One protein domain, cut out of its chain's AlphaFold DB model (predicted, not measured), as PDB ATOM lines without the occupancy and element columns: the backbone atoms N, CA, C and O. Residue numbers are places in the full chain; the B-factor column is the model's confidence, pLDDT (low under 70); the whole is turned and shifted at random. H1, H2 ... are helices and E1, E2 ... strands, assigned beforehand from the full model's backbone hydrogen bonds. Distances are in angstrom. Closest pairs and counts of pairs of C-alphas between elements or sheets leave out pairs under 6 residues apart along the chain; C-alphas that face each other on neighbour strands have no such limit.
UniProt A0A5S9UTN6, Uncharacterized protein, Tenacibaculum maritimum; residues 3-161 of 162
ATOM      1  N   GLU A   3      96.937 146.482  96.338       35.66
ATOM      2  CA  GLU A   3      97.140 145.073  95.953       35.66
ATOM      3  C   GLU A   3      96.589 144.730  94.560       35.66
ATOM      4  O   GLU A   3      97.253 144.052  93.782       35.66
ATOM      5  N   LEU A   4      95.424 145.276  94.188       30.89
ATOM      6  CA  LEU A   4      94.765 144.975  92.908       30.89
ATOM      7  C   LEU A   4      95.550 145.468  91.678       30.89
ATOM      8  O   LEU A   4      95.546 144.807  90.642       30.89
ATOM      9  N   LYS A   5      96.262 146.602  91.781       29.55
ATOM     10  CA  LYS A   5      97.097 147.120  90.680       29.55
ATOM     11  C   LYS A   5      98.352 146.275  90.463       29.55
ATOM     12  O   LYS A   5      98.700 145.997  89.318       29.55
ATOM     13  N   ASN A   6      98.996 145.830  91.546       36.25
ATOM     14  CA  ASN A   6     100.129 144.907  91.463       36.25
ATOM     15  C   ASN A   6      99.691 143.562  90.877       36.25
ATOM     16  O   ASN A   6     100.377 143.021  90.018       36.25
ATOM     17  N   TYR A   7      98.512 143.076  91.261       36.62
ATOM     18  CA  TYR A   7      97.947 141.833  90.748       36.62
ATOM     19  C   TYR A   7      97.679 141.879  89.235       36.62
ATOM     20  O   TYR A   7      98.100 140.994  88.495       36.62
ATOM     21  N   GLN A   8      97.061 142.952  88.731       35.19
ATOM     22  CA  GLN A   8      96.827 143.124  87.291       35.19
ATOM     23  C   GLN A   8      98.131 143.233  86.483       35.19
ATOM     24  O   GLN A   8      98.205 142.720  85.365       35.19
ATOM     25  N   LEU A   9      99.172 143.858  87.045       39.53
ATOM     26  CA  LEU A   9     100.502 143.929  86.431       39.53
ATOM     27  C   LEU A   9     101.216 142.568  86.435       39.53
ATOM     28  O   LEU A   9     101.837 142.221  85.434       39.53
ATOM     29  N   VAL A  10     101.082 141.778  87.508       45.84
ATOM     30  CA  VAL A  10     101.604 140.402  87.595       45.84
ATOM     31  C   VAL A  10     100.915 139.504  86.571       45.84
ATOM     32  O   VAL A  10     101.600 138.837  85.804       45.84
ATOM     33  N   VAL A  11      99.585 139.559  86.466       49.25
ATOM     34  CA  VAL A  11      98.819 138.790  85.471       49.25
ATOM     35  C   VAL A  11      99.184 139.206  84.039       49.25
ATOM     36  O   VAL A  11      99.333 138.345  83.172       49.25
ATOM     37  N   LYS A  12      99.381 140.505  83.772       45.75
ATOM     38  CA  LYS A  12      99.784 141.008  82.448       45.75
ATOM     39  C   LYS A  12     101.223 140.611  82.081       45.75
ATOM     40  O   LYS A  12     101.441 140.103  80.988       45.75
ATOM     41  N   GLY A  13     102.179 140.761  83.001       49.88
ATOM     42  CA  GLY A  13     103.574 140.351  82.796       49.88
ATOM     43  C   GLY A  13     103.760 138.831  82.731       49.88
ATOM     44  O   GLY A  13     104.623 138.342  82.004       49.88
ATOM     45  N   MET A  14     102.917 138.062  83.432       55.81
ATOM     46  CA  MET A  14     102.867 136.605  83.301       55.81
ATOM     47  C   MET A  14     102.360 136.188  81.921       55.81
ATOM     48  O   MET A  14     102.982 135.318  81.323       55.81
ATOM     49  N   LYS A  15     101.316 136.831  81.369       60.19
ATOM     50  CA  LYS A  15     100.847 136.551  79.996       60.19
ATOM     51  C   LYS A  15     101.946 136.743  78.947       60.19
ATOM     52  O   LYS A  15     102.038 135.942  78.027       60.19
ATOM     53  N   GLU A  16     102.797 137.756  79.100       61.53
ATOM     54  CA  GLU A  16     103.898 138.037  78.163       61.53
ATOM     55  C   GLU A  16     105.079 137.048  78.289       61.53
ATOM     56  O   GLU A  16     105.876 136.910  77.362       61.53
ATOM     57  N   GLY A  17     105.198 136.333  79.416       77.12
ATOM     58  CA  GLY A  17     106.270 135.363  79.678       77.12
ATOM     59  C   GLY A  17     105.853 133.889  79.635       77.12
ATOM     60  O   GLY A  17     106.714 133.024  79.830       77.12
ATOM     61  N   LEU A  18     104.565 133.602  79.431       84.19
ATOM     62  CA  LEU A  18     103.995 132.257  79.443       84.19
ATOM     63  C   LEU A  18     104.016 131.661  78.033       84.19
ATOM     64  O   LEU A  18     103.368 132.168  77.120       84.19
ATOM     65  N   LEU A  19     104.731 130.555  77.855       87.94
ATOM     66  CA  LEU A  19     104.657 129.755  76.636       87.94
ATOM     67  C   LEU A  19     103.748 128.555  76.854       87.94
ATOM     68  O   LEU A  19     103.908 127.839  77.840       87.94
ATOM     69  N   VAL A  20     102.845 128.307  75.908       87.56
ATOM     70  CA  VAL A  20     101.950 127.147  75.923       87.56
ATOM     71  C   VAL A  20     102.525 126.050  75.035       87.56
ATOM     72  O   VAL A  20     102.838 126.290  73.870       87.56
ATOM     73  N   HIS A  21     102.643 124.839  75.577       89.81
ATOM     74  CA  HIS A  21     103.071 123.649  74.839       89.81
ATOM     75  C   HIS A  21     101.903 122.671  74.764       89.81
ATOM     76  O   HIS A  21     101.567 122.033  75.761       89.81
ATOM     77  N   GLY A  22     101.256 122.608  73.600       89.25
ATOM     78  CA  GLY A  22     100.052 121.814  73.362       89.25
ATOM     79  C   GLY A  22     100.316 120.436  72.755       89.25
ATOM     80  O   GLY A  22     101.320 120.221  72.078       89.25
ATOM     81  N   PHE A  23      99.388 119.506  72.983       88.94
ATOM     82  CA  PHE A  23      99.447 118.135  72.474       88.94
ATOM     83  C   PHE A  23      98.123 117.720  71.829       88.94
ATOM     84  O   PHE A  23      97.046 118.079  72.305       88.94
ATOM     85  N   GLU A  24      98.197 116.885  70.788       89.12
ATOM     86  CA  GLU A  24      97.035 116.291  70.102       89.12
ATOM     87  C   GLU A  24      96.414 115.130  70.906       89.12
ATOM     88  O   GLU A  24      96.312 113.984  70.458       89.12
ATOM     89  N   VAL A  25      96.036 115.413  72.149       89.44
ATOM     90  CA  VAL A  25      95.256 114.531  73.021       89.44
ATOM     91  C   VAL A  25      94.286 115.372  73.840       89.44
ATOM     92  O   VAL A  25      94.524 116.551  74.093       89.44
ATOM     93  N   TRP A  26      93.196 114.758  74.293       90.50
ATOM     94  CA  TRP A  26      92.261 115.411  75.200       90.50
ATOM     95  C   TRP A  26      92.502 114.903  76.617       90.50
ATOM     96  O   TRP A  26      92.198 113.750  76.919       90.50
ATOM     97  N   GLN A  27      93.080 115.739  77.481       90.69
ATOM     98  CA  GLN A  27      93.201 115.435  78.907       90.69
ATOM     99  C   GLN A  27      91.809 115.464  79.538       90.69
ATOM    100  O   GLN A  27      91.075 116.430  79.361       90.69
ATOM    101  N   ASP A  28      91.449 114.410  80.264       90.38
ATOM    102  CA  ASP A  28      90.181 114.347  80.986       90.38
ATOM    103  C   ASP A  28      90.106 115.520  81.984       90.38
ATOM    104  O   ASP A  28      90.880 115.536  82.948       90.38
ATOM    105  N   PRO A  29      89.213 116.508  81.769       83.62
ATOM    106  CA  PRO A  29      89.151 117.708  82.597       83.62
ATOM    107  C   PRO A  29      88.656 117.417  84.019       83.62
ATOM    108  O   PRO A  29      88.814 118.250  84.905       83.62
ATOM    109  N   GLN A  30      88.061 116.245  84.254       83.12
ATOM    110  CA  GLN A  30      87.564 115.821  85.565       83.12
ATOM    111  C   GLN A  30      88.570 114.933  86.308       83.12
ATOM    112  O   GLN A  30      88.297 114.478  87.417       83.12
ATOM    113  N   CYS A  31      89.728 114.648  85.710       84.12
ATOM    114  CA  CYS A  31      90.712 113.757  86.300       84.12
ATOM    115  C   CYS A  31      91.709 114.529  87.165       84.12
ATOM    116  O   CYS A  31      92.529 115.289  86.650       84.12
ATOM    117  N   ASP A  32      91.731 114.229  88.464       87.31
ATOM    118  CA  ASP A  32      92.885 114.558  89.298       87.31
ATOM    119  C   ASP A  32      94.096 113.730  88.846       87.31
ATOM    120  O   ASP A  32      93.967 112.523  88.625       87.31
ATOM    121  N   PRO A  33      95.273 114.330  88.644       92.62
ATOM    122  CA  PRO A  33      96.449 113.598  88.205       92.62
ATOM    123  C   PRO A  33      97.008 112.701  89.312       92.62
ATOM    124  O   PRO A  33      96.866 112.977  90.501       92.62
ATOM    125  N   ILE A  34      97.734 111.658  88.914       94.38
ATOM    126  CA  ILE A  34      98.616 110.919  89.825       94.38
ATOM    127  C   ILE A  34     100.034 111.431  89.605       94.38
ATOM    128  O   ILE A  34     100.548 111.357  88.488       94.38
ATOM    129  N   VAL A  35     100.670 111.913  90.670       94.06
ATOM    130  CA  VAL A  35     102.053 112.400  90.636       94.06
ATOM    131  C   VAL A  35     102.944 111.444  91.416       94.06
ATOM    132  O   VAL A  35     102.725 111.204  92.600       94.06
ATOM    133  N   GLU A  36     103.945 110.887  90.743       94.75
ATOM    134  CA  GLU A  36     104.927 109.970  91.321       94.75
ATOM    135  C   GLU A  36     106.328 110.592  91.256       94.75
ATOM    136  O   GLU A  36     106.694 111.225  90.262       94.75
ATOM    137  N   PHE A  37     107.122 110.361  92.304       93.75
ATOM    138  CA  PHE A  37     108.512 110.803  92.407       93.75
ATOM    139  C   PHE A  37     109.450 109.612  92.461       93.75
ATOM    140  O   PHE A  37     109.282 108.728  93.301       93.75
ATOM    141  N   VAL A  38     110.456 109.605  91.587       94.31
ATOM    142  CA  VAL A  38     111.533 108.612  91.620       94.31
ATOM    143  C   VAL A  38     112.853 109.325  91.379       94.31
ATOM    144  O   VAL A  38     113.081 109.859  90.293       94.31
ATOM    145  N   ALA A  39     113.717 109.322  92.395       93.12
ATOM    146  CA  ALA A  39     114.942 110.119  92.415       93.12
ATOM    147  C   ALA A  39     114.644 111.592  92.065       93.12
ATOM    148  O   ALA A  39     113.804 112.222  92.701       93.12
ATOM    149  N   ASP A  40     115.296 112.119  91.038       94.19
ATOM    150  CA  ASP A  40     115.153 113.472  90.509       94.19
ATOM    151  C   ASP A  40     114.133 113.565  89.356       94.19
ATOM    152  O   ASP A  40     114.189 114.478  88.532       94.19
ATOM    153  N   ASN A  41     113.195 112.622  89.262       97.00
ATOM    154  CA  ASN A  41     112.171 112.602  88.220       97.00
ATOM    155  C   ASN A  41     110.769 112.730  88.815       97.00
ATOM    156  O   ASN A  41     110.435 112.077  89.806       97.00
ATOM    157  N   LEU A  42     109.934 113.528  88.146       97.75
ATOM    158  CA  LEU A  42     108.497 113.621  88.400       97.75
ATOM    159  C   LEU A  42     107.747 112.992  87.231       97.75
ATOM    160  O   LEU A  42     107.988 113.328  86.068       97.75
ATOM    161  N   PHE A  43     106.796 112.122  87.552       97.56
ATOM    162  CA  PHE A  43     105.886 111.510  86.594       97.56
ATOM    163  C   PHE A  43     104.458 111.944  86.901       97.56
ATOM    164  O   PHE A  43     103.909 111.603  87.945       97.56
ATOM    165  N   TYR A  44     103.863 112.694  85.982       97.00
ATOM    166  CA  TYR A  44     102.514 113.235  86.092       97.00
ATOM    167  C   TYR A  44     101.586 112.481  85.144       97.00
ATOM    168  O   TYR A  44     101.642 112.675  83.928       97.00
ATOM    169  N   TYR A  45     100.751 111.604  85.688       96.88
ATOM    170  CA  TYR A  45      99.833 110.777  84.916       96.88
ATOM    171  C   TYR A  45      98.420 111.344  84.947       96.88
ATOM    172  O   TYR A  45      97.922 111.723  86.005       96.88
ATOM    173  N   PHE A  46      97.739 111.303  83.806       95.31
ATOM    174  CA  PHE A  46      96.350 111.735  83.675       95.31
ATOM    175  C   PHE A  46      95.576 110.840  82.707       95.31
ATOM    176  O   PHE A  46      96.141 110.201  81.809       95.31
ATOM    177  N   LYS A  47      94.259 110.774  82.902       94.38
ATOM    178  CA  LYS A  47      93.360 110.108  81.958       94.38
ATOM    179  C   LYS A  47      93.182 110.978  80.719       94.38
ATOM    180  O   LYS A  47      93.206 112.203  80.794       94.38
ATOM    181  N   CYS A  48      92.964 110.325  79.583       93.44
ATOM    182  CA  CYS A  48      92.610 110.998  78.342       93.44
ATOM    183  C   CYS A  48      91.219 110.565  77.875       93.44
ATOM    184  O   CYS A  48      90.827 109.401  78.043       93.44
ATOM    185  N   TRP A  49      90.496 111.502  77.273       93.00
ATOM    186  CA  TRP A  49      89.269 111.252  76.528       93.00
ATOM    187  C   TRP A  49      89.572 111.006  75.056       93.00
ATOM    188  O   TRP A  49      90.536 111.533  74.496       93.00
ATOM    189  N   ASN A  50      88.720 110.205  74.429       89.31
ATOM    190  CA  ASN A  50      88.738 109.993  73.000       89.31
ATOM    191  C   ASN A  50      88.245 111.256  72.306       89.31
ATOM    192  O   ASN A  50      87.094 111.653  72.487       89.31
ATOM    193  N   VAL A  51      89.106 111.853  71.485       84.00
ATOM    194  CA  VAL A  51      88.841 113.143  70.830       84.00
ATOM    195  C   VAL A  51      87.582 113.104  69.957       84.00
ATOM    196  O   VAL A  51      86.871 114.098  69.863       84.00
ATOM    197  N   LYS A  52      87.269 111.951  69.350       86.62
ATOM    198  CA  LYS A  52      86.103 111.773  68.468       86.62
ATOM    199  C   LYS A  52      84.812 111.471  69.227       86.62
ATOM    200  O   LYS A  52      83.732 111.608  68.663       86.62
ATOM    201  N   SER A  53      84.907 111.011  70.473       86.62
ATOM    202  CA  SER A  53      83.740 110.639  71.274       86.62
ATOM    203  C   SER A  53      83.931 110.897  72.776       86.62
ATOM    204  O   SER A  53      83.918 109.940  73.558       86.62
ATOM    205  N   PRO A  54      84.105 112.152  73.218       81.88
ATOM    206  CA  PRO A  54      84.088 112.488  74.640       81.88
ATOM    207  C   PRO A  54      82.728 112.129  75.272       81.88
ATOM    208  O   PRO A  54      81.710 112.231  74.587       81.88
ATOM    209  N   PRO A  55      82.659 111.702  76.548       85.19
ATOM    210  CA  PRO A  55      83.750 111.529  77.510       85.19
ATOM    211  C   PRO A  55      84.340 110.100  77.516       85.19
ATOM    212  O   PRO A  55      84.851 109.641  78.538       85.19
ATOM    213  N   LYS A  56      84.251 109.333  76.414       89.56
ATOM    214  CA  LYS A  56      84.794 107.960  76.390       89.56
ATOM    215  C   LYS A  56      86.299 107.992  76.635       89.56
ATOM    216  O   LYS A  56      87.011 108.758  75.997       89.56
ATOM    217  N   SER A  57      86.797 107.142  77.529       88.88
ATOM    218  CA  SER A  57      88.227 107.100  77.848       88.88
ATOM    219  C   SER A  57      89.047 106.487  76.710       88.88
ATOM    220  O   SER A  57      88.656 105.472  76.134       88.88
ATOM    221  N   GLU A  58      90.219 107.062  76.440       93.25
ATOM    222  CA  GLU A  58      91.236 106.461  75.569       93.25
ATOM    223  C   GLU A  58      91.790 105.152  76.140       93.25
ATOM    224  O   GLU A  58      91.647 104.856  77.325       93.25
ATOM    225  N   ASN A  59      92.472 104.345  75.325       93.56
ATOM    226  CA  ASN A  59      93.104 103.101  75.795       93.56
ATOM    227  C   ASN A  59      94.479 103.310  76.476       93.56
ATOM    228  O   ASN A  59      95.044 102.360  77.027       93.56
ATOM    229  N   PHE A  60      94.986 104.544  76.498       95.12
ATOM    230  CA  PHE A  60      96.252 104.946  77.118       95.12
ATOM    231  C   PHE A  60      96.041 105.959  78.259       95.12
ATOM    232  O   PHE A  60      94.936 106.453  78.481       95.12
ATOM    233  N   LEU A  61      97.111 106.241  79.005       96.25
ATOM    234  CA  LEU A  61      97.230 107.388  79.911       96.25
ATOM    235  C   LEU A  61      98.198 108.406  79.307       96.25
ATOM    236  O   LEU A  61      99.190 108.016  78.679       96.25
ATOM    237  N   GLY A  62      97.926 109.689  79.520       96.69
ATOM    238  CA  GLY A  62      98.910 110.738  79.290       96.69
ATOM    239  C   GLY A  62      99.929 110.762  80.427       96.69
ATOM    240  O   GLY A  62      99.583 110.503  81.581       96.69
ATOM    241  N   LEU A  63     101.187 111.038  80.091       97.44
ATOM    242  CA  LEU A  63     102.283 111.196  81.040       97.44
ATOM    243  C   LEU A  63     103.102 112.432  80.672       97.44
ATOM    244  O   LEU A  63     103.666 112.473  79.580       97.44
ATOM    245  N   PHE A  64     103.244 113.375  81.603       98.12
ATOM    246  CA  PHE A  64     104.345 114.339  81.584       98.12
ATOM    247  C   PHE A  64     105.476 113.844  82.487       98.12
ATOM    248  O   PHE A  64     105.299 113.663  83.693       98.12
ATOM    249  N   HIS A  65     106.643 113.608  81.896       98.19
ATOM    250  CA  HIS A  65     107.859 113.213  82.597       98.19
ATOM    251  C   HIS A  65     108.793 114.416  82.707       98.19
ATOM    252  O   HIS A  65     109.348 114.866  81.705       98.19
ATOM    253  N   CYS A  66     108.977 114.923  83.925       98.06
ATOM    254  CA  CYS A  66     109.936 115.984  84.215       98.06
ATOM    255  C   CYS A  66     111.261 115.377  84.689       98.06
ATOM    256  O   CYS A  66     111.262 114.577  85.626       98.06
ATOM    257  N   LYS A  67     112.376 115.776  84.067       96.31
ATOM    258  CA  LYS A  67     113.727 115.257  84.363       96.31
ATOM    259  C   LYS A  67     114.544 116.262  85.169       96.31
ATOM    260  O   LYS A  67     114.441 117.466  84.900       96.31
ATOM    261  N   ASN A  68     115.412 115.778  86.058       95.81
ATOM    262  CA  ASN A  68     116.259 116.598  86.933       95.81
ATOM    263  C   ASN A  68     115.415 117.666  87.653       95.81
ATOM    264  O   ASN A  68     115.518 118.859  87.374       95.81
ATOM    265  N   VAL A  69     114.461 117.229  88.470       96.81
ATOM    266  CA  VAL A  69     113.550 118.105  89.208       96.81
ATOM    267  C   VAL A  69     114.244 118.607  90.466       96.81
ATOM    268  O   VAL A  69     114.706 117.818  91.282       96.81
ATOM    269  N   GLU A  70     114.277 119.927  90.639       94.06
ATOM    270  CA  GLU A  70     114.939 120.573  91.782       94.06
ATOM    271  C   GLU A  70     113.952 121.109  92.808       94.06
ATOM    272  O   GLU A  70     114.257 121.209  93.996       94.06
ATOM    273  N   SER A  71     112.779 121.552  92.363       93.69
ATOM    274  CA  SER A  71     111.800 122.177  93.247       93.69
ATOM    275  C   SER A  71     110.402 122.112  92.663       93.69
ATOM    276  O   SER A  71     110.220 122.160  91.447       93.69
ATOM    277  N   ILE A  72     109.418 122.001  93.554       94.25
ATOM    278  CA  ILE A  72     108.012 121.793  93.210       94.25
ATOM    279  C   ILE A  72     107.158 122.578  94.189       94.25
ATOM    280  O   ILE A  72     107.467 122.617  95.382       94.25
ATOM    281  N   LYS A  73     106.084 123.183  93.692       91.62
ATOM    282  CA  LYS A  73     105.079 123.848  94.518       91.62
ATOM    283  C   LYS A  73     103.687 123.509  94.021       91.62
ATOM    284  O   LYS A  73     103.437 123.482  92.821       91.62
ATOM    285  N   TYR A  74     102.788 123.282  94.966       88.12
ATOM    286  CA  TYR A  74     101.361 123.226  94.694       88.12
ATOM    287  C   TYR A  74     100.790 124.631  94.851       88.12
ATOM    288  O   TYR A  74     101.043 125.286  95.866       88.12
ATOM    289  N   VAL A  75     100.065 125.105  93.845       84.38
ATOM    290  CA  VAL A  75      99.597 126.488  93.763       84.38
ATOM    291  C   VAL A  75      98.100 126.506  93.497       84.38
ATOM    292  O   VAL A  75      97.600 125.858  92.579       84.38
ATOM    293  N   ASN A  76      97.378 127.246  94.332       75.25
ATOM    294  CA  ASN A  76      95.936 127.406  94.222       75.25
ATOM    295  C   ASN A  76      95.593 128.339  93.031       75.25
ATOM    296  O   ASN A  76      96.268 129.359  92.846       75.25
ATOM    297  N   PRO A  77      94.594 128.004  92.191       64.56
ATOM    298  CA  PRO A  77      94.393 128.677  90.912       64.56
ATOM    299  C   PRO A  77      93.694 130.030  91.040       64.56
ATOM    300  O   PRO A  77      93.831 130.837  90.125       64.56
ATOM    301  N   TYR A  78      92.991 130.303  92.151       55.56
ATOM    302  CA  TYR A  78      92.178 131.517  92.313       55.56
ATOM    303  C   TYR A  78      92.992 132.824  92.272       55.56
ATOM    304  O   TYR A  78      92.405 133.893  92.126       55.56
ATOM    305  N   GLU A  79      94.328 132.745  92.342       53.66
ATOM    306  CA  GLU A  79      95.189 133.918  92.516       53.66
ATOM    307  C   GLU A  79      96.435 133.987  91.601       53.66
ATOM    308  O   GLU A  79      97.215 134.927  91.728       53.66
ATOM    309  N   THR A  80      96.689 133.027  90.693       55.81
ATOM    310  CA  THR A  80      98.052 132.930  90.099       55.81
ATOM    311  C   THR A  80      98.135 132.954  88.578       55.81
ATOM    312  O   THR A  80      98.995 133.647  88.039       55.81
ATOM    313  N   TYR A  81      97.266 132.247  87.854       58.50
ATOM    314  CA  TYR A  81      97.397 132.129  86.399       58.50
ATOM    315  C   TYR A  81      96.111 132.547  85.695       58.50
ATOM    316  O   TYR A  81      95.033 132.119  86.109       58.50
ATOM    317  N   PRO A  82      96.192 133.382  84.641       55.56
ATOM    318  CA  PRO A  82      95.012 133.736  83.875       55.56
ATOM    319  C   PRO A  82      94.417 132.461  83.287       55.56
ATOM    320  O   PRO A  82      95.126 131.680  82.652       55.56
ATOM    321  N   PHE A  83      93.111 132.273  83.462       55.69
ATOM    322  CA  PHE A  83      92.378 131.326  82.638       55.69
ATOM    323  C   PHE A  83      92.487 131.844  81.200       55.69
ATOM    324  O   PHE A  83      91.952 132.905  80.869       55.69
ATOM    325  N   LEU A  84      93.304 131.185  80.380       56.69
ATOM    326  CA  LEU A  84      93.370 131.484  78.958       56.69
ATOM    327  C   LEU A  84      92.124 130.854  78.344       56.69
ATOM    328  O   LEU A  84      92.082 129.650  78.097       56.69
ATOM    329  N   GLU A  85      91.078 131.663  78.190       48.41
ATOM    330  CA  GLU A  85      89.953 131.293  77.343       48.41
ATOM    331  C   GLU A  85      90.496 130.987  75.938       48.41
ATOM    332  O   GLU A  85      91.341 131.717  75.422       48.41
ATOM    333  N   GLU A  86      90.043 129.868  75.368       52.62
ATOM    334  CA  GLU A  86      90.294 129.469  73.974       52.62
ATOM    335  C   GLU A  86      91.738 129.065  73.624       52.62
ATOM    336  O   GLU A  86      92.372 129.610  72.725       52.62
ATOM    337  N   LEU A  87      92.254 128.020  74.275       60.75
ATOM    338  CA  LEU A  87      93.361 127.250  73.696       60.75
ATOM    339  C   LEU A  87      92.814 126.190  72.727       60.75
ATOM    340  O   LEU A  87      91.933 125.401  73.087       60.75
ATOM    341  N   ASP A  88      93.405 126.111  71.530       63.06
ATOM    342  CA  ASP A  88      93.129 125.054  70.536       63.06
ATOM    343  C   ASP A  88      93.451 123.647  71.072       63.06
ATOM    344  O   ASP A  88      92.951 122.631  70.585       63.06
ATOM    345  N   TYR A  89      94.274 123.581  72.118       68.50
ATOM    346  CA  TYR A  89      94.767 122.345  72.702       68.50
ATOM    347  C   TYR A  89      93.931 121.919  73.909       68.50
ATOM    348  O   TYR A  89      93.729 122.673  74.861       68.50
ATOM    349  N   LYS A  90      93.502 120.653  73.908       82.69
ATOM    350  CA  LYS A  90      92.788 120.017  75.031       82.69
ATOM    351  C   LYS A  90      93.720 119.324  76.034       82.69
ATOM    352  O   LYS A  90      93.257 118.707  76.991       82.69
ATOM    353  N   CYS A  91      95.026 119.415  75.810       87.81
ATOM    354  CA  CYS A  91      96.081 119.010  76.725       87.81
ATOM    355  C   CYS A  91      97.303 119.888  76.464       87.81
ATOM    356  O   CYS A  91      97.729 120.027  75.315       87.81
ATOM    357  N   TYR A  92      97.847 120.492  77.514       88.88
ATOM    358  CA  TYR A  92      98.993 121.387  77.419       88.88
ATOM    359  C   TYR A  92      99.689 121.539  78.775       88.88
ATOM    360  O   TYR A  92      99.139 121.183  79.819       88.88
ATOM    361  N   TYR A  93     100.891 122.105  78.753       91.19
ATOM    362  CA  TYR A  93     101.541 122.685  79.929       91.19
ATOM    363  C   TYR A  93     102.073 124.081  79.611       91.19
ATOM    364  O   TYR A  93     102.217 124.450  78.439       91.19
ATOM    365  N   TYR A  94     102.413 124.842  80.652       90.31
ATOM    366  CA  TYR A  94     103.055 126.144  80.492       90.31
ATOM    367  C   TYR A  94     104.551 126.106  80.825       90.31
ATOM    368  O   TYR A  94     104.970 125.401  81.741       90.31
ATOM    369  N   GLU A  95     105.357 126.893  80.109       92.25
ATOM    370  CA  GLU A  95     106.739 127.245  80.468       92.25
ATOM    371  C   GLU A  95     106.812 128.755  80.746       92.25
ATOM    372  O   GLU A  95     106.430 129.556  79.895       92.25
ATOM    373  N   LEU A  96     107.333 129.158  81.909       91.06
ATOM    374  CA  LEU A  96     107.466 130.567  82.293       91.06
ATOM    375  C   LEU A  96     108.900 131.069  82.048       91.06
ATOM    376  O   LEU A  96     109.822 130.727  82.794       91.06
ATOM    377  N   LYS A  97     109.099 131.913  81.025       88.75
ATOM    378  CA  LYS A  97     110.432 132.405  80.614       88.75
ATOM    379  C   LYS A  97     111.088 133.337  81.628       88.75
ATOM    380  O   LYS A  97     112.271 133.185  81.919       88.75
ATOM    381  N   ASN A  98     110.316 134.252  82.205       85.44
ATOM    382  CA  ASN A  98     110.804 135.266  83.143       85.44
ATOM    383  C   ASN A  98     110.446 134.909  84.591       85.44
ATOM    384  O   ASN A  98     109.952 135.738  85.351       85.44
ATOM    385  N   SER A  99     110.651 133.644  84.973       89.56
ATOM    386  CA  SER A  99     110.294 133.162  86.309       89.56
ATOM    387  C   SER A  99     111.170 133.793  87.396       89.56
ATOM    388  O   SER A  99     112.355 133.478  87.529       89.56
ATOM    389  N   THR A 100     110.554 134.627  88.235       89.12
ATOM    390  CA  THR A 100     111.171 135.166  89.458       89.12
ATOM    391  C   THR A 100     111.533 134.052  90.437       89.12
ATOM    392  O   THR A 100     112.603 134.085  91.040       89.12
ATOM    393  N   TRP A 101     110.694 133.016  90.541       91.56
ATOM    394  CA  TRP A 101     110.976 131.857  91.385       91.56
ATOM    395  C   TRP A 101     112.237 131.101  90.941       91.56
ATOM    396  O   TRP A 101     113.073 130.780  91.784       91.56
ATOM    397  N   LEU A 102     112.424 130.879  89.636       93.44
ATOM    398  CA  LEU A 102     113.633 130.255  89.095       93.44
ATOM    399  C   LEU A 102     114.881 131.105  89.360       93.44
ATOM    400  O   LEU A 102     115.919 130.566  89.742       93.44
ATOM    401  N   GLN A 103     114.791 132.423  89.167       93.12
ATOM    402  CA  GLN A 103     115.898 133.346  89.439       93.12
ATOM    403  C   GLN A 103     116.295 133.321  90.920       93.12
ATOM    404  O   GLN A 103     117.477 133.191  91.242       93.12
ATOM    405  N   GLU A 104     115.310 133.375  91.816       93.25
ATOM    406  CA  GLU A 104     115.539 133.327  93.257       93.25
ATOM    407  C   GLU A 104     116.105 131.974  93.697       93.25
ATOM    408  O   GLU A 104     117.073 131.925  94.456       93.25
ATOM    409  N   TRP A 105     115.575 130.869  93.164       93.31
ATOM    410  CA  TRP A 105     116.115 129.534  93.412       93.31
ATOM    411  C   TRP A 105     117.586 129.438  92.981       93.31
ATOM    412  O   TRP A 105     118.426 129.018  93.781       93.31
ATOM    413  N   ARG A 106     117.935 129.913  91.773       91.75
ATOM    414  CA  ARG A 106     119.330 129.948  91.287       91.75
ATOM    415  C   ARG A 106     120.223 130.781  92.205       91.75
ATOM    416  O   ARG A 106     121.317 130.344  92.556       91.75
ATOM    417  N   ARG A 107     119.756 131.960  92.627       93.19
ATOM    418  CA  ARG A 107     120.491 132.851  93.536       93.19
ATOM    419  C   ARG A 107     120.760 132.179  94.882       93.19
ATOM    420  O   ARG A 107     121.891 132.209  95.367       93.19
ATOM    421  N   LEU A 108     119.748 131.551  95.480       92.94
ATOM    422  CA  LEU A 108     119.881 130.825  96.746       92.94
ATOM    423  C   LEU A 108     120.801 129.607  96.611       92.94
ATOM    424  O   LEU A 108     121.598 129.354  97.518       92.94
ATOM    425  N   LYS A 109     120.733 128.886  95.487       91.12
ATOM    426  CA  LYS A 109     121.596 127.734  95.210       91.12
ATOM    427  C   LYS A 109     123.060 128.154  95.103       91.12
ATOM    428  O   LYS A 109     123.881 127.610  95.831       91.12
ATOM    429  N   LEU A 110     123.374 129.182  94.314       91.44
ATOM    430  CA  LEU A 110     124.738 129.718  94.192       91.44
ATOM    431  C   LEU A 110     125.253 130.336  95.497       91.44
ATOM    432  O   LEU A 110     126.443 130.262  95.784       91.44
ATOM    433  N   LYS A 111     124.373 130.910  96.327       93.56
ATOM    434  CA  LYS A 111     124.760 131.392  97.661       93.56
ATOM    435  C   LYS A 111     125.192 130.245  98.582       93.56
ATOM    436  O   LYS A 111     126.107 130.429  99.378       93.56
ATOM    437  N   ARG A 112     124.518 129.091  98.514       93.25
ATOM    438  CA  ARG A 112     124.827 127.905  99.336       93.25
ATOM    439  C   ARG A 112     125.997 127.096  98.777       93.25
ATOM    440  O   ARG A 112     126.818 126.608  99.541       93.25
ATOM    441  N   GLU A 113     126.074 126.985  97.458       92.44
ATOM    442  CA  GLU A 113     127.080 126.221  96.722       92.44
ATOM    443  C   GLU A 113     127.683 127.104  95.607       92.44
ATOM    444  O   GLU A 113     127.278 127.009  94.446       92.44
ATOM    445  N   PRO A 114     128.672 127.968  95.912       91.00
ATOM    446  CA  PRO A 114     129.223 128.924  94.939       91.00
ATOM    447  C   PRO A 114     129.869 128.284  93.707       91.00
ATOM    448  O   PRO A 114     129.944 128.899  92.646       91.00
ATOM    449  N   ASN A 115     130.331 127.039  93.837       91.38
ATOM    450  CA  ASN A 115     130.931 126.279  92.744       91.38
ATOM    451  C   ASN A 115     129.911 125.434  91.963       91.38
ATOM    452  O   ASN A 115     130.322 124.719  91.054       91.38
ATOM    453  N   TRP A 116     128.612 125.504  92.278       88.94
ATOM    454  CA  TRP A 116     127.577 124.658  91.668       88.94
ATOM    455  C   TRP A 116     127.535 124.742  90.145       88.94
ATOM    456  O   TRP A 116     127.493 123.721  89.463       88.94
ATOM    457  N   SER A 117     127.672 125.948  89.599       84.69
ATOM    458  CA  SER A 117     127.719 126.172  88.151       84.69
ATOM    459  C   SER A 117     128.936 125.550  87.456       84.69
ATOM    460  O   SER A 117     128.920 125.413  86.236       84.69
ATOM    461  N   LYS A 118     129.990 125.164  88.191       88.25
ATOM    462  CA  LYS A 118     131.174 124.506  87.612       88.25
ATOM    463  C   LYS A 118     130.933 123.031  87.304       88.25
ATOM    464  O   LYS A 118     131.578 122.503  86.408       88.25
ATOM    465  N   TYR A 119     130.051 122.371  88.055       88.00
ATOM    466  CA  TYR A 119     129.765 120.939  87.895       88.00
ATOM    467  C   TYR A 119     128.338 120.644  87.433       88.00
ATOM    468  O   TYR A 119     128.062 119.518  87.028       88.00
ATOM    469  N   ASN A 120     127.435 121.627  87.457       85.88
ATOM    470  CA  ASN A 120     126.090 121.488  86.923       85.88
ATOM    471  C   ASN A 120     125.858 122.453  85.753       85.88
ATOM    472  O   ASN A 120     125.745 123.664  85.940       85.88
ATOM    473  N   SER A 121     125.758 121.896  84.543       87.88
ATOM    474  CA  SER A 121     125.459 122.625  83.305       87.88
ATOM    475  C   SER A 121     123.984 122.535  82.892       87.88
ATOM    476  O   SER A 121     123.632 122.924  81.777       87.88
ATOM    477  N   ILE A 122     123.115 121.981  83.744       92.44
ATOM    478  CA  ILE A 122     121.700 121.793  83.429       92.44
ATOM    479  C   ILE A 122     121.007 123.153  83.333       92.44
ATOM    480  O   ILE A 122     121.022 123.969  84.257       92.44
ATOM    481  N   ASN A 123     120.329 123.377  82.207       92.75
ATOM    482  CA  ASN A 123     119.498 124.555  82.021       92.75
ATOM    483  C   ASN A 123     118.094 124.316  82.584       92.75
ATOM    484  O   ASN A 123     117.198 123.845  81.883       92.75
ATOM    485  N   TYR A 124     117.911 124.647  83.859       95.94
ATOM    486  CA  TYR A 124     116.608 124.547  84.510       95.94
ATOM    487  C   TYR A 124     115.627 125.591  83.987       95.94
ATOM    488  O   TYR A 124     115.984 126.755  83.794       95.94
ATOM    489  N   LYS A 125     114.375 125.179  83.845       96.56
ATOM    490  CA  LYS A 125     113.229 125.982  83.429       96.56
ATOM    491  C   LYS A 125     112.123 125.872  84.471       96.56
ATOM    492  O   LYS A 125     112.148 124.974  85.308       96.56
ATOM    493  N   HIS A 126     111.158 126.783  84.400       95.50
ATOM    494  CA  HIS A 126     109.965 126.748  85.234       95.50
ATOM    495  C   HIS A 126     108.764 126.300  84.399       95.50
ATOM    496  O   HIS A 126     108.409 126.963  83.422       95.50
ATOM    497  N   PHE A 127     108.156 125.184  84.789       95.38
ATOM    498  CA  PHE A 127     106.981 124.603  84.158       95.38
ATOM    499  C   PHE A 127     105.779 124.598  85.089       95.38
ATOM    500  O   PHE A 127     105.939 124.522  86.304       95.38
ATOM    501  N   ILE A 128     104.585 124.626  84.507       92.44
ATOM    502  CA  ILE A 128     103.321 124.610  85.241       92.44
ATOM    503  C   ILE A 128     102.422 123.536  84.622       92.44
ATOM    504  O   ILE A 128     102.119 123.586  83.427       92.44
ATOM    505  N   LEU A 129     102.006 122.570  85.441       92.31
ATOM    506  CA  LEU A 129     101.059 121.511  85.088       92.31
ATOM    507  C   LEU A 129      99.715 121.775  85.765       92.31
ATOM    508  O   LEU A 129      99.669 122.068  86.956       92.31
ATOM    509  N   MET A 130      98.623 121.658  85.016       87.50
ATOM    510  CA  MET A 130      97.273 121.916  85.517       87.50
ATOM    511  C   MET A 130      96.612 120.633  86.020       87.50
ATOM    512  O   MET A 130      96.515 119.653  85.273       87.50
ATOM    513  N   THR A 131      96.127 120.671  87.259       87.38
ATOM    514  CA  THR A 131      95.249 119.658  87.862       87.38
ATOM    515  C   THR A 131      93.778 120.072  87.698       87.38
ATOM    516  O   THR A 131      93.487 121.090  87.073       87.38
ATOM    517  N   ARG A 132      92.828 119.312  88.262       83.88
ATOM    518  CA  ARG A 132      91.402 119.671  88.223       83.88
ATOM    519  C   ARG A 132      91.104 121.010  88.907       83.88
ATOM    520  O   ARG A 132      90.271 121.765  88.421       83.88
ATOM    521  N   GLU A 133      91.774 121.296  90.021       82.12
ATOM    522  CA  GLU A 133      91.465 122.447  90.888       82.12
ATOM    523  C   GLU A 133      92.712 123.258  91.272       82.12
ATOM    524  O   GLU A 133      92.671 124.061  92.201       82.12
ATOM    525  N   SER A 134      93.857 123.035  90.619       85.19
ATOM    526  CA  SER A 134      95.124 123.682  90.981       85.19
ATOM    527  C   SER A 134      96.201 123.598  89.911       85.19
ATOM    528  O   SER A 134      96.020 123.000  88.850       85.19
ATOM    529  N   TYR A 135      97.356 124.177  90.230       88.12
ATOM    530  CA  TYR A 135      98.567 124.074  89.441       88.12
ATOM    531  C   TYR A 135      99.697 123.423  90.240       88.12
ATOM    532  O   TYR A 135      99.832 123.609  91.451       88.12
ATOM    533  N   ILE A 136     100.545 122.687  89.532       92.00
ATOM    534  CA  ILE A 136     101.827 122.194  90.025       92.00
ATOM    535  C   ILE A 136     102.918 122.943  89.273       92.00
ATOM    536  O   ILE A 136     103.111 122.741  88.074       92.00
ATOM    537  N   GLU A 137     103.630 123.799  89.989       93.75
ATOM    538  CA  GLU A 137     104.815 124.491  89.500       93.75
ATOM    539  C   GLU A 137     106.059 123.632  89.724       93.75
ATOM    540  O   GLU A 137     106.235 123.046  90.795       93.75
ATOM    541  N   ILE A 138     106.934 123.554  88.722       96.62
ATOM    542  CA  ILE A 138     108.085 122.648  88.701       96.62
ATOM    543  C   ILE A 138     109.306 123.380  88.139       96.62
ATOM    544  O   ILE A 138     109.277 123.877  87.013       96.62
ATOM    545  N   ILE A 139     110.411 123.384  88.885       97.19
ATOM    546  CA  ILE A 139     111.739 123.705  88.352       97.19
ATOM    547  C   ILE A 139     112.402 122.397  87.922       97.19
ATOM    548  O   ILE A 139     112.731 121.558  88.763       97.19
ATOM    549  N   SER A 140     112.592 122.219  86.617       97.62
ATOM    550  CA  SER A 140     113.217 121.019  86.049       97.62
ATOM    551  C   SER A 140     114.011 121.336  84.784       97.62
ATOM    552  O   SER A 140     113.921 122.431  84.228       97.62
ATOM    553  N   SER A 141     114.805 120.377  84.310       97.00
ATOM    554  CA  SER A 141     115.552 120.523  83.049       97.00
ATOM    555  C   SER A 141     114.667 120.480  81.795       97.00
ATOM    556  O   SER A 141     115.055 120.973  80.736       97.00
ATOM    557  N   GLY A 142     113.473 119.896  81.899       96.62
ATOM    558  CA  GLY A 142     112.579 119.685  80.767       96.62
ATOM    559  C   GLY A 142     111.379 118.813  81.114       96.62
ATOM    560  O   GLY A 142     111.384 118.115  82.132       96.62
ATOM    561  N   ILE A 143     110.382 118.837  80.228       97.50
ATOM    562  CA  ILE A 143     109.199 117.973  80.256       97.50
ATOM    563  C   ILE A 143     109.126 117.186  78.950       97.50
ATOM    564  O   ILE A 143     109.294 117.743  77.868       97.50
ATOM    565  N   GLU A 144     108.859 115.890  79.059       97.38
ATOM    566  CA  GLU A 144     108.600 114.998  77.934       97.38
ATOM    567  C   GLU A 144     107.184 114.420  78.054       97.38
ATOM    568  O   GLU A 144     106.827 113.862  79.092       97.38
ATOM    569  N   PHE A 145     106.380 114.532  76.995       97.00
ATOM    570  CA  PHE A 145     105.062 113.900  76.941       97.00
ATOM    571  C   PHE A 145     105.144 112.476  76.383       97.00
ATOM    572  O   PHE A 145     105.819 112.230  75.383       97.00
ATOM    573  N   LYS A 146     104.412 111.540  76.995       97.50
ATOM    574  CA  LYS A 146     104.293 110.147  76.542       97.50
ATOM    575  C   LYS A 146     102.852 109.659  76.637       97.50
ATOM    576  O   LYS A 146     102.136 109.967  77.586       97.50
ATOM    577  N   LYS A 147     102.466 108.803  75.689       97.19
ATOM    578  CA  LYS A 147     101.292 107.929  75.815       97.19
ATOM    579  C   LYS A 147     101.760 106.611  76.420       97.19
ATOM    580  O   LYS A 147     102.617 105.945  75.843       97.19
ATOM    581  N   VAL A 148     101.223 106.234  77.573       97.12
ATOM    582  CA  VAL A 148     101.620 105.002  78.274       97.12
ATOM    583  C   VAL A 148     100.439 104.061  78.457       97.12
ATOM    584  O   VAL A 148      99.285 104.481  78.540       97.12
ATOM    585  N   LYS A 149     100.717 102.757  78.528       96.00
ATOM    586  CA  LYS A 149      99.680 101.749  78.757       96.00
ATOM    587  C   LYS A 149      99.033 101.966  80.127       96.00
ATOM    588  O   LYS A 149      99.719 102.202  81.121       96.00
ATOM    589  N   LYS A 150      97.710 101.812  80.193       93.62
ATOM    590  CA  LYS A 150      96.986 101.763  81.467       93.62
ATOM    591  C   LYS A 150      97.515 100.620  82.336       93.62
ATOM    592  O   LYS A 150      97.655  99.488  81.870       93.62
ATOM    593  N   THR A 151      97.762 100.902  83.610       90.88
ATOM    594  CA  THR A 151      98.136  99.891  84.606       90.88
ATOM    595  C   THR A 151      97.014  99.728  85.622       90.88
ATOM    596  O   THR A 151      96.372 100.708  86.005       90.88
ATOM    597  N   LYS A 152      96.778  98.491  86.081       89.69
ATOM    598  CA  LYS A 152      95.743  98.207  87.092       89.69
ATOM    599  C   LYS A 152      95.948  99.046  88.356       89.69
ATOM    600  O   LYS A 152      94.993  99.613  88.860       89.69
ATOM    601  N   ASN A 153      97.195  99.201  88.804       90.00
ATOM    602  CA  ASN A 153      97.514  99.974  90.006       90.00
ATOM    603  C   ASN A 153      97.069 101.438  89.890       90.00
ATOM    604  O   ASN A 153      96.399 101.934  90.789       90.00
ATOM    605  N   LYS A 154      97.371 102.113  88.772       90.00
ATOM    606  CA  LYS A 154      96.959 103.510  88.562       90.00
ATOM    607  C   LYS A 154      95.442 103.647  88.433       90.00
ATOM    608  O   LYS A 154      94.856 104.538  89.034       90.00
ATOM    609  N   LEU A 155      94.790 102.731  87.712       89.94
ATOM    610  CA  LEU A 155      93.326 102.714  87.612       89.94
ATOM    611  C   LEU A 155      92.656 102.525  88.984       89.94
ATOM    612  O   LEU A 155      91.700 103.232  89.287       89.94
ATOM    613  N   ASN A 156      93.201 101.637  89.818       90.81
ATOM    614  CA  ASN A 156      92.711 101.387  91.172       90.81
ATOM    615  C   ASN A 156      92.939 102.575  92.117       90.81
ATOM    616  O   ASN A 156      92.168 102.763  93.051       90.81
ATOM    617  N   LEU A 157      94.005 103.360  91.921       89.56
ATOM    618  CA  LEU A 157      94.205 104.596  92.681       89.56
ATOM    619  C   LEU A 157      93.111 105.608  92.337       89.56
ATOM    620  O   LEU A 157      92.455 106.117  93.237       89.56
ATOM    621  N   TRP A 158      92.841 105.823  91.048       89.00
ATOM    622  CA  TRP A 158      91.772 106.731  90.631       89.00
ATOM    623  C   TRP A 158      90.385 106.310  91.098       89.00
ATOM    624  O   TRP A 158      89.593 107.179  91.438       89.00
ATOM    625  N   SER A 159      90.070 105.015  91.132       85.75
ATOM    626  CA  SER A 159      88.757 104.558  91.606       85.75
ATOM    627  C   SER A 159      88.524 104.799  93.099       85.75
ATOM    628  O   SER A 159      87.398 104.659  93.548       85.75
ATOM    629  N   LYS A 160      89.574 105.105  93.874       84.44
ATOM    630  CA  LYS A 160      89.479 105.430  95.306       84.44
ATOM    631  C   LYS A 160      89.352 106.930  95.582       84.44
ATOM    632  O   LYS A 160      89.171 107.304  96.732       84.44
ATOM    633  N   LEU A 161      89.525 107.764  94.557       70.12
ATOM    634  CA  LEU A 161      89.419 109.224  94.645       70.12
ATOM    635  C   LEU A 161      88.012 109.732  94.280       70.12
ATOM    636  O   LEU A 161      87.800 110.940  94.272       70.12
TER     637      LEU A 161
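What this domain is: This is residues 3 to 161 of the 162 residues of an uncharacterized protein of Tenacibaculum maritimum (UniProt A0A5S9UTN6). Two strongly twisted antiparallel sheets, one of five strands and one of four, lie face to face as a sandwich. H2 packs with its residues 100 to 105 on the larger sheet, mostly on E7 and E8, and its far end sticks out with the start of the link to H3, residues 110 to 115, of which 110 to 112 belong to H2; H1 grazes the larger sheet and H4 the smaller one. The printed part has 159 residues, with four named helices and nine named strands in the order H1 E1 E2 E3 E4 E5 E6 H2 H3 E7 E8 E9 H4, a mixed class. It is compact, with a radius of gyration of the C-alphas of 17.1 A and spans of 51 by 40 by 27 A.

How they stand to each other: The larger sheet runs E1, residues 18 to 22, E6, residues 92 to 96, E7, residues 125 to 130, E8, residues 135 to 140, and E5, residues 71 to 75. N 19 and O 95 of E1 and E6, 2.8 A, N 96 and O 126 of E6 and E7, 2.9 A, N 127 and O 138 of the hairpin E7 and E8, 2.8 A, and N 75 and O 135 of E5 and E8, 2.8 A, are within hydrogen-bond range. The other sheet runs E2, residues 34 to 38, E3, residues 41 to 49, E4, residues 57 to 67, and E9, residues 142 to 149. E2, E3 and E4 form a meander, each strand the antiparallel neighbour of the one before; N 36 and O 43, N 44 and O 64, and, between E4 and E9, N 63 and O 146 are each 2.9 A apart. Where the sheets face each other they are 10.1 A centre to centre, their planes 12 degrees apart. H2, residues 100 to 112, is on the larger sheet at a height over the sheet of 11.5 A, slantwise at 43 degrees to E8 on the local plane; the closest C-alphas of H2 and E7 are those of Leu 102 and His 126, 6.4 A. H3, residues 116 to 119, and H2 only just touch, and only at the corner, with 3 pairs of C-alphas within 8 A, the closest Leu 110 and Trp 116, 6.3 A. H1, residues 3 to 17, only grazes the larger sheet with residues 14 to 17. H4, residues 152 to 158, only grazes the smaller sheet with residues 154 to 158. In H1, H2 and H4 every O i to N i+4 pair is within hydrogen-bond range; H3 is too short for one.

Where its parts are: E4 spans 27.6 A and bends by 57 degrees at residue 60; E3 spans 25.7 A, E9 22.2 A, H1 21.0 A and H2 18.4 A. H1 begins at C-alpha 3, (97.140, 145.073, 95.953), E7 at C-alpha 125, (113.229, 125.982, 83.429), and H4 ends at C-alpha 158, (91.772, 106.731, 90.631).

The domain as a whole: The C-alphas farthest apart, those of Ser 53 and Pro 114, are 54.4 A apart. The printed part has no cut. The links E1 to E2 and E5 to E6 are long. The mean pLDDT of the printed part is 84.3; residues 3 to 16 and 77 to 89 are under 70.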